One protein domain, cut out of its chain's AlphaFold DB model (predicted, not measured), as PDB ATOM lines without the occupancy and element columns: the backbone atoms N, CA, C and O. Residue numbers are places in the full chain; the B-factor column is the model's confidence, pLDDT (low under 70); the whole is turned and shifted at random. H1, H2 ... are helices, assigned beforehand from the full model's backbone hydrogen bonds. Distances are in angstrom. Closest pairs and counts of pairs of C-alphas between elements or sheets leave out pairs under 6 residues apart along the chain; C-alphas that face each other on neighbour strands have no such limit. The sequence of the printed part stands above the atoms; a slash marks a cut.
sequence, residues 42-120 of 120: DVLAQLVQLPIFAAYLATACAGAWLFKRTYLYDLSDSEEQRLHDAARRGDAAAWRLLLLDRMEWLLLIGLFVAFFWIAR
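What this domain is: This is residues 42 to 120 of the 120 residues of an uncharacterized protein of Stenotrophomonas sp. 364 (UniProt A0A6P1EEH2). Two long helices, H1 and H3, cross steeply, and a short helix, H2, packs on the other end of H3, around residues 93 to 98. Residues 42 to 52 stick out as a free arm, mostly H1. The 79 printed residues hold H1, H2 and H3 in that order, all helix, with no named strand. The whole is only just loose, close to extended, radius of gyration of the C-alphas 17.2 A, spanning 55 by 26 by 19 A.

Where its parts are: H1, residues 43 to 71, runs 41.2 A from C-alpha 43 at (54.649, -43.704, -63.133). H2 is residues 77 to 88, 16.4 A. H3, residues 92 to 118, runs 38.2 A to C-alpha 118 at (54.437, -55.627, -42.196).

How they stand to each other: H1, with residues 56 to 68 alone, touches H3, opposite ways at a steep tilt of 49 degrees; the closest C-alphas, of Ala 60 and Phe 112, are 5.0 A apart. H2 touches H3, opposite ways at a steep tilt of 54 degrees; the closest C-alphas, of Ala 87 and Trp 95, are 5.1 A apart. H1 and H2 are apart. Every O i to N i+4 pair is within hydrogen-bond range in H2 and H3, and 23 of 25 in H1.

The domain as a whole: The C-alphas farthest apart, of Asp 42 and Arg 89, are 55.2 A apart. The printed part has no cut, and both links are tight. Confidence is under 70 at residues 42 to 53, 56, 72 to 73 and 116 to 120.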
ATOM      1  N   ASP A  42      57.334 -47.627 -63.506       59.97
ATOM      2  CA  ASP A  42      56.046 -47.193 -64.068       59.97
ATOM      3  C   ASP A  42      55.319 -46.111 -63.240       59.97
ATOM      4  O   ASP A  42      54.838 -46.350 -62.130       59.97
ATOM      5  N   VAL A  43      55.233 -44.894 -63.789       60.78
ATOM      6  CA  VAL A  43      54.649 -43.704 -63.133       60.78
ATOM      7  C   VAL A  43      53.128 -43.833 -62.980       60.78
ATOM      8  O   VAL A  43      52.552 -43.343 -62.006       60.78
ATOM      9  N   LEU A  44      52.459 -44.536 -63.899       56.62
ATOM     10  CA  LEU A  44      51.011 -44.757 -63.829       56.62
ATOM     11  C   LEU A  44      50.642 -45.763 -62.733       56.62
ATOM     12  O   LEU A  44      49.661 -45.554 -62.019       56.62
ATOM     13  N   ALA A  45      51.457 -46.803 -62.537       59.50
ATOM     14  CA  ALA A  45      51.285 -47.727 -61.417       59.50
ATOM     15  C   ALA A  45      51.453 -47.010 -60.064       59.50
ATOM     16  O   ALA A  45      50.701 -47.275 -59.128       59.50
ATOM     17  N   GLN A  46      52.369 -46.041 -59.976       60.97
ATOM     18  CA  GLN A  46      52.594 -45.241 -58.764       60.97
ATOM     19  C   GLN A  46      51.425 -44.295 -58.446       60.97
ATOM     20  O   GLN A  46      51.027 -44.168 -57.286       60.97
ATOM     21  N   LEU A  47      50.819 -43.680 -59.468       60.22
ATOM     22  CA  LEU A  47      49.609 -42.860 -59.322       60.22
ATOM     23  C   LEU A  47      48.415 -43.658 -58.780       60.22
ATOM     24  O   LEU A  47      47.611 -43.112 -58.029       60.22
ATOM     25  N   VAL A  48      48.321 -44.948 -59.113       63.22
ATOM     26  CA  VAL A  48      47.288 -45.861 -58.590       63.22
ATOM     27  C   VAL A  48      47.644 -46.402 -57.200       63.22
ATOM     28  O   VAL A  48      46.753 -46.655 -56.391       63.22
ATOM     29  N   GLN A  49      48.928 -46.537 -56.871       62.62
ATOM     30  CA  GLN A  49      49.372 -46.980 -55.544       62.62
ATOM     31  C   GLN A  49      49.205 -45.904 -54.464       62.62
ATOM     32  O   GLN A  49      48.880 -46.232 -53.325       62.62
ATOM     33  N   LEU A  50      49.359 -44.625 -54.810       65.38
ATOM     34  CA  LEU A  50      49.126 -43.482 -53.919       65.38
ATOM     35  C   LEU A  50      47.786 -43.520 -53.156       65.38
ATOM     36  O   LEU A  50      47.813 -43.446 -51.927       65.38
ATOM     37  N   PRO A  51      46.615 -43.642 -53.815       66.38
ATOM     38  CA  PRO A  51      45.332 -43.700 -53.118       66.38
ATOM     39  C   PRO A  51      45.187 -44.967 -52.272       66.38
ATOM     40  O   PRO A  51      44.540 -44.925 -51.229       66.38
ATOM     41  N   ILE A  52      45.824 -46.072 -52.668       67.44
ATOM     42  CA  ILE A  52      45.849 -47.311 -51.882       67.44
ATOM     43  C   ILE A  52      46.626 -47.080 -50.580       67.44
ATOM     44  O   ILE A  52      46.119 -47.376 -49.501       67.44
ATOM     45  N   PHE A  53      47.815 -46.480 -50.648       66.19
ATOM     46  CA  PHE A  53      48.584 -46.121 -49.455       66.19
ATOM     47  C   PHE A  53      47.873 -45.080 -48.589       66.19
ATOM     48  O   PHE A  53      47.888 -45.199 -47.367       66.19
ATOM     49  N   ALA A  54      47.202 -44.100 -49.197       70.69
ATOM     50  CA  ALA A  54      46.388 -43.134 -48.466       70.69
ATOM     51  C   ALA A  54      45.225 -43.816 -47.726       70.69
ATOM     52  O   ALA A  54      44.959 -43.482 -46.575       70.69
ATOM     53  N   ALA A  55      44.570 -44.807 -48.342       70.19
ATOM     54  CA  ALA A  55      43.524 -45.597 -47.697       70.19
ATOM     55  C   ALA A  55      44.067 -46.449 -46.537       70.19
ATOM     56  O   ALA A  55      43.451 -46.492 -45.470       70.19
ATOM     57  N   TYR A  56      45.240 -47.073 -46.698       67.56
ATOM     58  CA  TYR A  56      45.914 -47.779 -45.603       67.56
ATOM     59  C   TYR A  56      46.283 -46.839 -44.458       67.56
ATOM     60  O   TYR A  56      45.997 -47.152 -43.305       67.56
ATOM     61  N   LEU A  57      46.847 -45.667 -44.759       71.38
ATOM     62  CA  LEU A  57      47.182 -44.661 -43.756       71.38
ATOM     63  C   LEU A  57      45.923 -44.159 -43.037       71.38
ATOM     64  O   LEU A  57      45.911 -44.064 -41.816       71.38
ATOM     65  N   ALA A  58      44.840 -43.900 -43.771       74.19
ATOM     66  CA  ALA A  58      43.563 -43.496 -43.193       74.19
ATOM     67  C   ALA A  58      42.991 -44.582 -42.270       74.19
ATOM     68  O   ALA A  58      42.494 -44.271 -41.191       74.19
ATOM     69  N   THR A  59      43.116 -45.852 -42.658       74.69
ATOM     70  CA  THR A  59      42.678 -46.994 -41.843       74.69
ATOM     71  C   THR A  59      43.557 -47.162 -40.604       74.69
ATOM     72  O   THR A  59      43.037 -47.401 -39.517       74.69
ATOM     73  N   ALA A  60      44.870 -46.962 -40.730       74.75
ATOM     74  CA  ALA A  60      45.804 -46.956 -39.609       74.75
ATOM     75  C   ALA A  60      45.490 -45.824 -38.618       74.75
ATOM     76  O   ALA A  60      45.405 -46.068 -37.419       74.75
ATOM     77  N   CYS A  61      45.231 -44.610 -39.111       76.75
ATOM     78  CA  CYS A  61      44.825 -43.473 -38.286       76.75
ATOM     79  C   CYS A  61      43.461 -43.699 -37.620       76.75
ATOM     80  O   CYS A  61      43.302 -43.398 -36.441       76.75
ATOM     81  N   ALA A  62      42.487 -44.257 -38.344       74.69
ATOM     82  CA  ALA A  62      41.182 -44.599 -37.786       74.69
ATOM     83  C   ALA A  62      41.297 -45.684 -36.702       74.69
ATOM     84  O   ALA A  62      40.645 -45.585 -35.665       74.69
ATOM     85  N   GLY A  63      42.161 -46.684 -36.912       75.56
ATOM     86  CA  GLY A  63      42.477 -47.723 -35.933       75.56
ATOM     87  C   GLY A  63      43.154 -47.160 -34.685       75.56
ATOM     88  O   GLY A  63      42.701 -47.432 -33.577       75.56
ATOM     89  N   ALA A  64      44.169 -46.311 -34.861       79.38
ATOM     90  CA  ALA A  64      44.848 -45.609 -33.774       79.38
ATOM     91  C   ALA A  64      43.874 -44.744 -32.958       79.38
ATOM     92  O   ALA A  64      43.864 -44.823 -31.731       79.38
ATOM     93  N   TRP A  65      43.006 -43.982 -33.631       78.88
ATOM     94  CA  TRP A  65      41.976 -43.173 -32.979       78.88
ATOM     95  C   TRP A  65      40.980 -44.028 -32.193       78.88
ATOM     96  O   TRP A  65      40.699 -43.739 -31.032       78.88
ATOM     97  N   LEU A  66      40.457 -45.098 -32.804       79.50
ATOM     98  CA  LEU A  66      39.493 -45.985 -32.155       79.50
ATOM     99  C   LEU A  66      40.116 -46.674 -30.939       79.50
ATOM    100  O   LEU A  66      39.467 -46.797 -29.899       79.50
ATOM    101  N   PHE A  67      41.371 -47.104 -31.068       78.06
ATOM    102  CA  PHE A  67      42.120 -47.726 -29.989       78.06
ATOM    103  C   PHE A  67      42.343 -46.747 -28.842       78.06
ATOM    104  O   PHE A  67      42.034 -47.087 -27.701       78.06
ATOM    105  N   LYS A  68      42.787 -45.518 -29.136       78.00
ATOM    106  CA  LYS A  68      42.944 -44.481 -28.116       78.00
ATOM    107  C   LYS A  68      41.615 -44.224 -27.412       78.00
ATOM    108  O   LYS A  68      41.489 -44.478 -26.225       78.00
ATOM    109  N   ARG A  69      40.564 -43.911 -28.171       76.25
ATOM    110  CA  ARG A  69      39.221 -43.645 -27.636       76.25
ATOM    111  C   ARG A  69      38.669 -44.766 -26.745       76.25
ATOM    112  O   ARG A  69      37.915 -44.486 -25.818       76.25
ATOM    113  N   THR A  70      38.986 -46.022 -27.053       75.75
ATOM    114  CA  THR A  70      38.422 -47.192 -26.362       75.75
ATOM    115  C   THR A  70      39.274 -47.644 -25.175       75.75
ATOM    116  O   THR A  70      38.721 -48.105 -24.179       75.75
ATOM    117  N   TYR A  71      40.603 -47.527 -25.267       71.00
ATOM    118  CA  TYR A  71      41.539 -48.132 -24.310       71.00
ATOM    119  C   TYR A  71      42.432 -47.126 -23.577       71.00
ATOM    120  O   TYR A  71      42.834 -47.397 -22.447       71.00
ATOM    121  N   LEU A  72      42.736 -45.978 -24.181       68.62
ATOM    122  CA  LEU A  72      43.580 -44.930 -23.607       68.62
ATOM    123  C   LEU A  72      42.729 -43.681 -23.425       68.62
ATOM    124  O   LEU A  72      42.620 -42.857 -24.324       68.62
ATOM    125  N   TYR A  73      42.075 -43.631 -22.265       67.94
ATOM    126  CA  TYR A  73      41.189 -42.565 -21.793       67.94
ATOM    127  C   TYR A  73      41.528 -41.206 -22.427       67.94
ATOM    128  O   TYR A  73      42.491 -40.550 -22.033       67.94
ATOM    129  N   ASP A  74      40.769 -40.831 -23.459       71.56
ATOM    130  CA  ASP A  74      41.055 -39.624 -24.231       71.56
ATOM    131  C   ASP A  74      40.670 -38.407 -23.387       71.56
ATOM    132  O   ASP A  74      39.617 -38.405 -22.739       71.56
ATOM    133  N   LEU A  75      41.528 -37.386 -23.361       75.25
ATOM    134  CA  LEU A  75      41.213 -36.154 -22.646       75.25
ATOM    135  C   LEU A  75      39.980 -35.513 -23.278       75.25
ATOM    136  O   LEU A  75      39.907 -35.346 -24.494       75.25
ATOM    137  N   SER A  76      39.021 -35.100 -22.451       78.69
ATOM    138  CA  SER A  76      37.923 -34.281 -22.954       78.69
ATOM    139  C   SER A  76      38.431 -32.896 -23.370       78.69
ATOM    140  O   SER A  76      39.361 -32.360 -22.761       78.69
ATOM    141  N   ASP A  77      37.751 -32.254 -24.325       79.31
ATOM    142  CA  ASP A  77      38.059 -30.877 -24.755       79.31
ATOM    143  C   ASP A  77      38.179 -29.904 -23.564       79.31
ATOM    144  O   ASP A  77      39.002 -28.987 -23.551       79.31
ATOM    145  N   SER A  78      37.366 -30.128 -22.525       82.12
ATOM    146  CA  SER A  78      37.360 -29.315 -21.306       82.12
ATOM    147  C   SER A  78      38.591 -29.528 -20.418       82.12
ATOM    148  O   SER A  78      39.050 -28.593 -19.760       82.12
ATOM    149  N   GLU A  79      39.143 -30.741 -20.389       82.06
ATOM    150  CA  GLU A  79      40.355 -31.077 -19.637       82.06
ATOM    151  C   GLU A  79      41.598 -30.606 -20.382       82.06
ATOM    152  O   GLU A  79      42.496 -30.028 -19.767       82.06
ATOM    153  N   GLU A  80      41.613 -30.758 -21.707       84.25
ATOM    154  CA  GLU A  80      42.691 -30.266 -22.557       84.25
ATOM    155  C   GLU A  80      42.826 -28.738 -22.454       84.25
ATOM    156  O   GLU A  80      43.927 -28.218 -22.257       84.25
ATOM    157  N   GLN A  81      41.709 -28.000 -22.471       85.75
ATOM    158  CA  GLN A  81      41.719 -26.548 -22.254       85.75
ATOM    159  C   GLN A  81      42.278 -26.166 -20.880       85.75
ATOM    160  O   GLN A  81      43.118 -25.270 -20.780       85.75
ATOM    161  N   ARG A  82      41.881 -26.879 -19.818       86.44
ATOM    162  CA  ARG A  82      42.405 -26.639 -18.462       86.44
ATOM    163  C   ARG A  82      43.910 -26.884 -18.380       86.44
ATOM    164  O   ARG A  82      44.611 -26.115 -17.722       86.44
ATOM    165  N   LEU A  83      44.403 -27.918 -19.057       86.00
ATOM    166  CA  LEU A  83      45.829 -28.227 -19.152       86.00
ATOM    167  C   LEU A  83      46.593 -27.175 -19.951       86.00
ATOM    168  O   LEU A  83      47.665 -26.757 -19.519       86.00
ATOM    169  N   HIS A  84      46.036 -26.675 -21.051       86.75
ATOM    170  CA  HIS A  84      46.633 -25.566 -21.793       86.75
ATOM    171  C   HIS A  84      46.694 -24.276 -20.970       86.75
ATOM    172  O   HIS A  84      47.716 -23.587 -20.984       86.75
ATOM    173  N   ASP A  85      45.651 -23.965 -20.206       88.00
ATOM    174  CA  ASP A  85      45.638 -22.794 -19.328       88.00
ATOM    175  C   ASP A  85      46.584 -22.952 -18.127       88.00
ATOM    176  O   ASP A  85      47.171 -21.974 -17.662       88.00
ATOM    177  N   ALA A  86      46.765 -24.167 -17.606       84.00
ATOM    178  CA  ALA A  86      47.775 -24.463 -16.587       84.00
ATOM    179  C   ALA A  86      49.202 -24.351 -17.155       84.00
ATOM    180  O   ALA A  86      50.055 -23.684 -16.569       84.00
ATOM    181  N   ALA A  87      49.438 -24.896 -18.349       86.00
ATOM    182  CA  ALA A  87      50.707 -24.801 -19.061       86.00
ATOM    183  C   ALA A  87      51.088 -23.341 -19.374       86.00
ATOM    184  O   ALA A  87      52.235 -22.942 -19.178       86.00
ATOM    185  N   ARG A  88      50.121 -22.504 -19.781       89.12
ATOM    186  CA  ARG A  88      50.316 -21.053 -19.985       89.12
ATOM    187  C   ARG A  88      50.675 -20.307 -18.703       89.12
ATOM    188  O   ARG A  88      51.375 -19.302 -18.765       89.12
ATOM    189  N   ARG A  89      50.222 -20.800 -17.548       90.75
ATOM    190  CA  ARG A  89      50.573 -20.270 -16.221       90.75
ATOM    191  C   ARG A  89      51.942 -20.749 -15.721       90.75
ATOM    192  O   ARG A  89      52.333 -20.381 -14.618       90.75
ATOM    193  N   GLY A  90      52.679 -21.514 -16.531       88.25
ATOM    194  CA  GLY A  90      54.027 -21.988 -16.217       88.25
ATOM    195  C   GLY A  90      54.069 -23.340 -15.506       88.25
ATOM    196  O   GLY A  90      55.124 -23.720 -15.003       88.25
ATOM    197  N   ASP A  91      52.957 -24.080 -15.459       90.12
ATOM    198  CA  ASP A  91      52.948 -25.425 -14.888       90.12
ATOM    199  C   ASP A  91      53.663 -26.420 -15.820       90.12
ATOM    200  O   ASP A  91      53.154 -26.825 -16.872       90.12
ATOM    201  N   ALA A  92      54.867 -26.825 -15.416       86.75
ATOM    202  CA  ALA A  92      55.690 -27.784 -16.145       86.75
ATOM    203  C   ALA A  92      55.067 -29.192 -16.193       86.75
ATOM    204  O   ALA A  92      55.318 -29.935 -17.145       86.75
ATOM    205  N   ALA A  93      54.247 -29.569 -15.204       85.94
ATOM    206  CA  ALA A  93      53.572 -30.863 -15.194       85.94
ATOM    207  C   ALA A  93      52.465 -30.908 -16.254       85.94
ATOM    208  O   ALA A  93      52.379 -31.880 -17.005       85.94
ATOM    209  N   ALA A  94      51.690 -29.827 -16.382       83.88
ATOM    210  CA  ALA A  94      50.683 -29.684 -17.431       83.88
ATOM    211  C   ALA A  94      51.306 -29.731 -18.835       83.88
ATOM    212  O   ALA A  94      50.807 -30.420 -19.725       83.88
ATOM    213  N   TRP A  95      52.448 -29.059 -19.018       84.12
ATOM    214  CA  TRP A  95      53.185 -29.071 -20.284       84.12
ATOM    215  C   TRP A  95      53.702 -30.470 -20.639       84.12
ATOM    216  O   TRP A  95      53.575 -30.922 -21.777       84.12
ATOM    217  N   ARG A  96      54.241 -31.191 -19.648       86.12
ATOM    218  CA  ARG A  96      54.718 -32.567 -19.819       86.12
ATOM    219  C   ARG A  96      53.583 -33.527 -20.169       86.12
ATOM    220  O   ARG A  96      53.784 -34.393 -21.016       86.12
ATOM    221  N   LEU A  97      52.417 -33.376 -19.541       86.00
ATOM    222  CA  LEU A  97      51.258 -34.227 -19.803       86.00
ATOM    223  C   LEU A  97      50.748 -34.050 -21.241       86.00
ATOM    224  O   LEU A  97      50.543 -35.038 -21.937       86.00
ATOM    225  N   LEU A  98      50.636 -32.802 -21.712       84.38
ATOM    226  CA  LEU A  98      50.268 -32.502 -23.101       84.38
ATOM    227  C   LEU A  98      51.265 -33.107 -24.096       84.38
ATOM    228  O   LEU A  98      50.872 -33.653 -25.122       84.38
ATOM    229  N   LEU A  99      52.563 -33.033 -23.795       86.19
ATOM    230  CA  LEU A  99      53.589 -33.577 -24.678       86.19
ATOM    231  C   LEU A  99      53.544 -35.109 -24.737       86.19
ATOM    232  O   LEU A  99      53.664 -35.679 -25.819       86.19
ATOM    233  N   LEU A 100      53.321 -35.768 -23.596       84.75
ATOM    234  CA  LEU A 100      53.134 -37.218 -23.529       84.75
ATOM    235  C   LEU A 100      51.894 -37.667 -24.308       84.75
ATOM    236  O   LEU A 100      52.004 -38.611 -25.083       84.75
ATOM    237  N   ASP A 101      50.770 -36.957 -24.183       82.69
ATOM    238  CA  ASP A 101      49.550 -37.250 -24.947       82.69
ATOM    239  C   ASP A 101      49.794 -37.192 -26.468       82.69
ATOM    240  O   ASP A 101      49.404 -38.095 -27.212       82.69
ATOM    241  N   ARG A 102      50.519 -36.170 -26.950       83.75
ATOM    242  CA  ARG A 102      50.869 -36.071 -28.380       83.75
ATOM    243  C   ARG A 102      51.859 -37.144 -28.821       83.75
ATOM    244  O   ARG A 102      51.736 -37.661 -29.930       83.75
ATOM    245  N   MET A 103      52.826 -37.493 -27.974       83.88
ATOM    246  CA  MET A 103      53.768 -38.578 -28.258       83.88
ATOM    247  C   MET A 103      53.068 -39.934 -28.342       83.88
ATOM    248  O   MET A 103      53.379 -40.715 -29.237       83.88
ATOM    249  N   GLU A 104      52.116 -40.201 -27.452       83.69
ATOM    250  CA  GLU A 104      51.314 -41.423 -27.461       83.69
ATOM    251  C   GLU A 104      50.525 -41.556 -28.769       83.69
ATOM    252  O   GLU A 104      50.551 -42.607 -29.408       83.69
ATOM    253  N   TRP A 105      49.916 -40.459 -29.226       80.94
ATOM    254  CA  TRP A 105      49.231 -40.392 -30.516       80.94
ATOM    255  C   TRP A 105      50.148 -40.740 -31.695       80.94
ATOM    256  O   TRP A 105      49.795 -41.559 -32.545       80.94
ATOM    257  N   LEU A 106      51.340 -40.139 -31.744       79.62
ATOM    258  CA  LEU A 106      52.322 -40.410 -32.797       79.62
ATOM    259  C   LEU A 106      52.826 -41.858 -32.749       79.62
ATOM    260  O   LEU A 106      53.000 -42.479 -33.798       79.62
ATOM    261  N   LEU A 107      53.018 -42.408 -31.548       84.00
ATOM    262  CA  LEU A 107      53.423 -43.796 -31.346       84.00
ATOM    263  C   LEU A 107      52.339 -44.767 -31.838       84.00
ATOM    264  O   LEU A 107      52.655 -45.716 -32.549       84.00
ATOM    265  N   LEU A 108      51.071 -44.512 -31.509       80.00
ATOM    266  CA  LEU A 108      49.927 -45.307 -31.964       80.00
ATOM    267  C   LEU A 108      49.792 -45.290 -33.486       80.00
ATOM    268  O   LEU A 108      49.659 -46.353 -34.089       80.00
ATOM    269  N   ILE A 109      49.887 -44.115 -34.114       79.38
ATOM    270  CA  ILE A 109      49.903 -44.012 -35.580       79.38
ATOM    271  C   ILE A 109      51.064 -44.834 -36.142       79.38
ATOM    272  O   ILE A 109      50.854 -45.646 -37.040       79.38
ATOM    273  N   GLY A 110      52.273 -44.671 -35.598       79.12
ATOM    274  CA  GLY A 110      53.452 -45.417 -36.036       79.12
ATOM    275  C   GLY A 110      53.279 -46.933 -35.917       79.12
ATOM    276  O   GLY A 110      53.601 -47.657 -36.856       79.12
ATOM    277  N   LEU A 111      52.718 -47.415 -34.805       80.75
ATOM    278  CA  LEU A 111      52.443 -48.834 -34.568       80.75
ATOM    279  C   LEU A 111      51.408 -49.390 -35.545       80.75
ATOM    280  O   LEU A 111      51.628 -50.454 -36.117       80.75
ATOM    281  N   PHE A 112      50.305 -48.676 -35.773       76.31
ATOM    282  CA  PHE A 112      49.284 -49.108 -36.727       76.31
ATOM    283  C   PHE A 112      49.809 -49.082 -38.165       76.31
ATOM    284  O   PHE A 112      49.573 -50.027 -38.915       76.31
ATOM    285  N   VAL A 113      50.578 -48.058 -38.546       76.44
ATOM    286  CA  VAL A 113      51.246 -48.011 -39.854       76.44
ATOM    287  C   VAL A 113      52.218 -49.179 -40.006       76.44
ATOM    288  O   VAL A 113      52.162 -49.873 -41.015       76.44
ATOM    289  N   ALA A 114      53.059 -49.451 -39.005       76.06
ATOM    290  CA  ALA A 114      53.985 -50.581 -39.029       76.06
ATOM    291  C   ALA A 114      53.251 -51.927 -39.117       76.06
ATOM    292  O   ALA A 114      53.660 -52.790 -39.889       76.06
ATOM    293  N   PHE A 115      52.147 -52.095 -38.384       72.94
ATOM    294  CA  PHE A 115      51.320 -53.300 -38.421       72.94
ATOM    295  C   PHE A 115      50.732 -53.550 -39.815       72.94
ATOM    296  O   PHE A 115      50.858 -54.648 -40.352       72.94
ATOM    297  N   PHE A 116      50.138 -52.525 -40.435       66.81
ATOM    298  CA  PHE A 116      49.587 -52.637 -41.787       66.81
ATOM    299  C   PHE A 116      50.667 -52.742 -42.876       66.81
ATOM    300  O   PHE A 116      50.408 -53.336 -43.919       66.81
ATOM    301  N   TRP A 117      51.868 -52.206 -42.643       65.19
ATOM    302  CA  TRP A 117      52.995 -52.298 -43.576       65.19
ATOM    303  C   TRP A 117      53.693 -53.665 -43.542       65.19
ATOM    304  O   TRP A 117      54.045 -54.185 -44.590       65.19
ATOM    305  N   ILE A 118      53.863 -54.273 -42.362       54.97
ATOM    306  CA  ILE A 118      54.437 -55.627 -42.196       54.97
ATOM    307  C   ILE A 118      53.509 -56.722 -42.737       54.97
ATOM    308  O   ILE A 118      53.971 -57.801 -43.094       54.97
ATOM    309  N   ALA A 119      52.203 -56.459 -42.800       49.53
ATOM    310  CA  ALA A 119      51.223 -57.385 -43.359       49.53
ATOM    311  C   ALA A 119      51.225 -57.451 -44.905       49.53
ATOM    312  O   ALA A 119      50.427 -58.204 -45.467       49.53
ATOM    313  N   ARG A 120      52.074 -56.665 -45.583       48.88
ATOM    314  CA  ARG A 120      52.261 -56.653 -47.041       48.88
ATOM    315  C   ARG A 120      53.516 -57.420 -47.445       48.88
ATOM    316  O   ARG A 120      53.438 -58.101 -48.491       48.88
TER     317      ARG A 120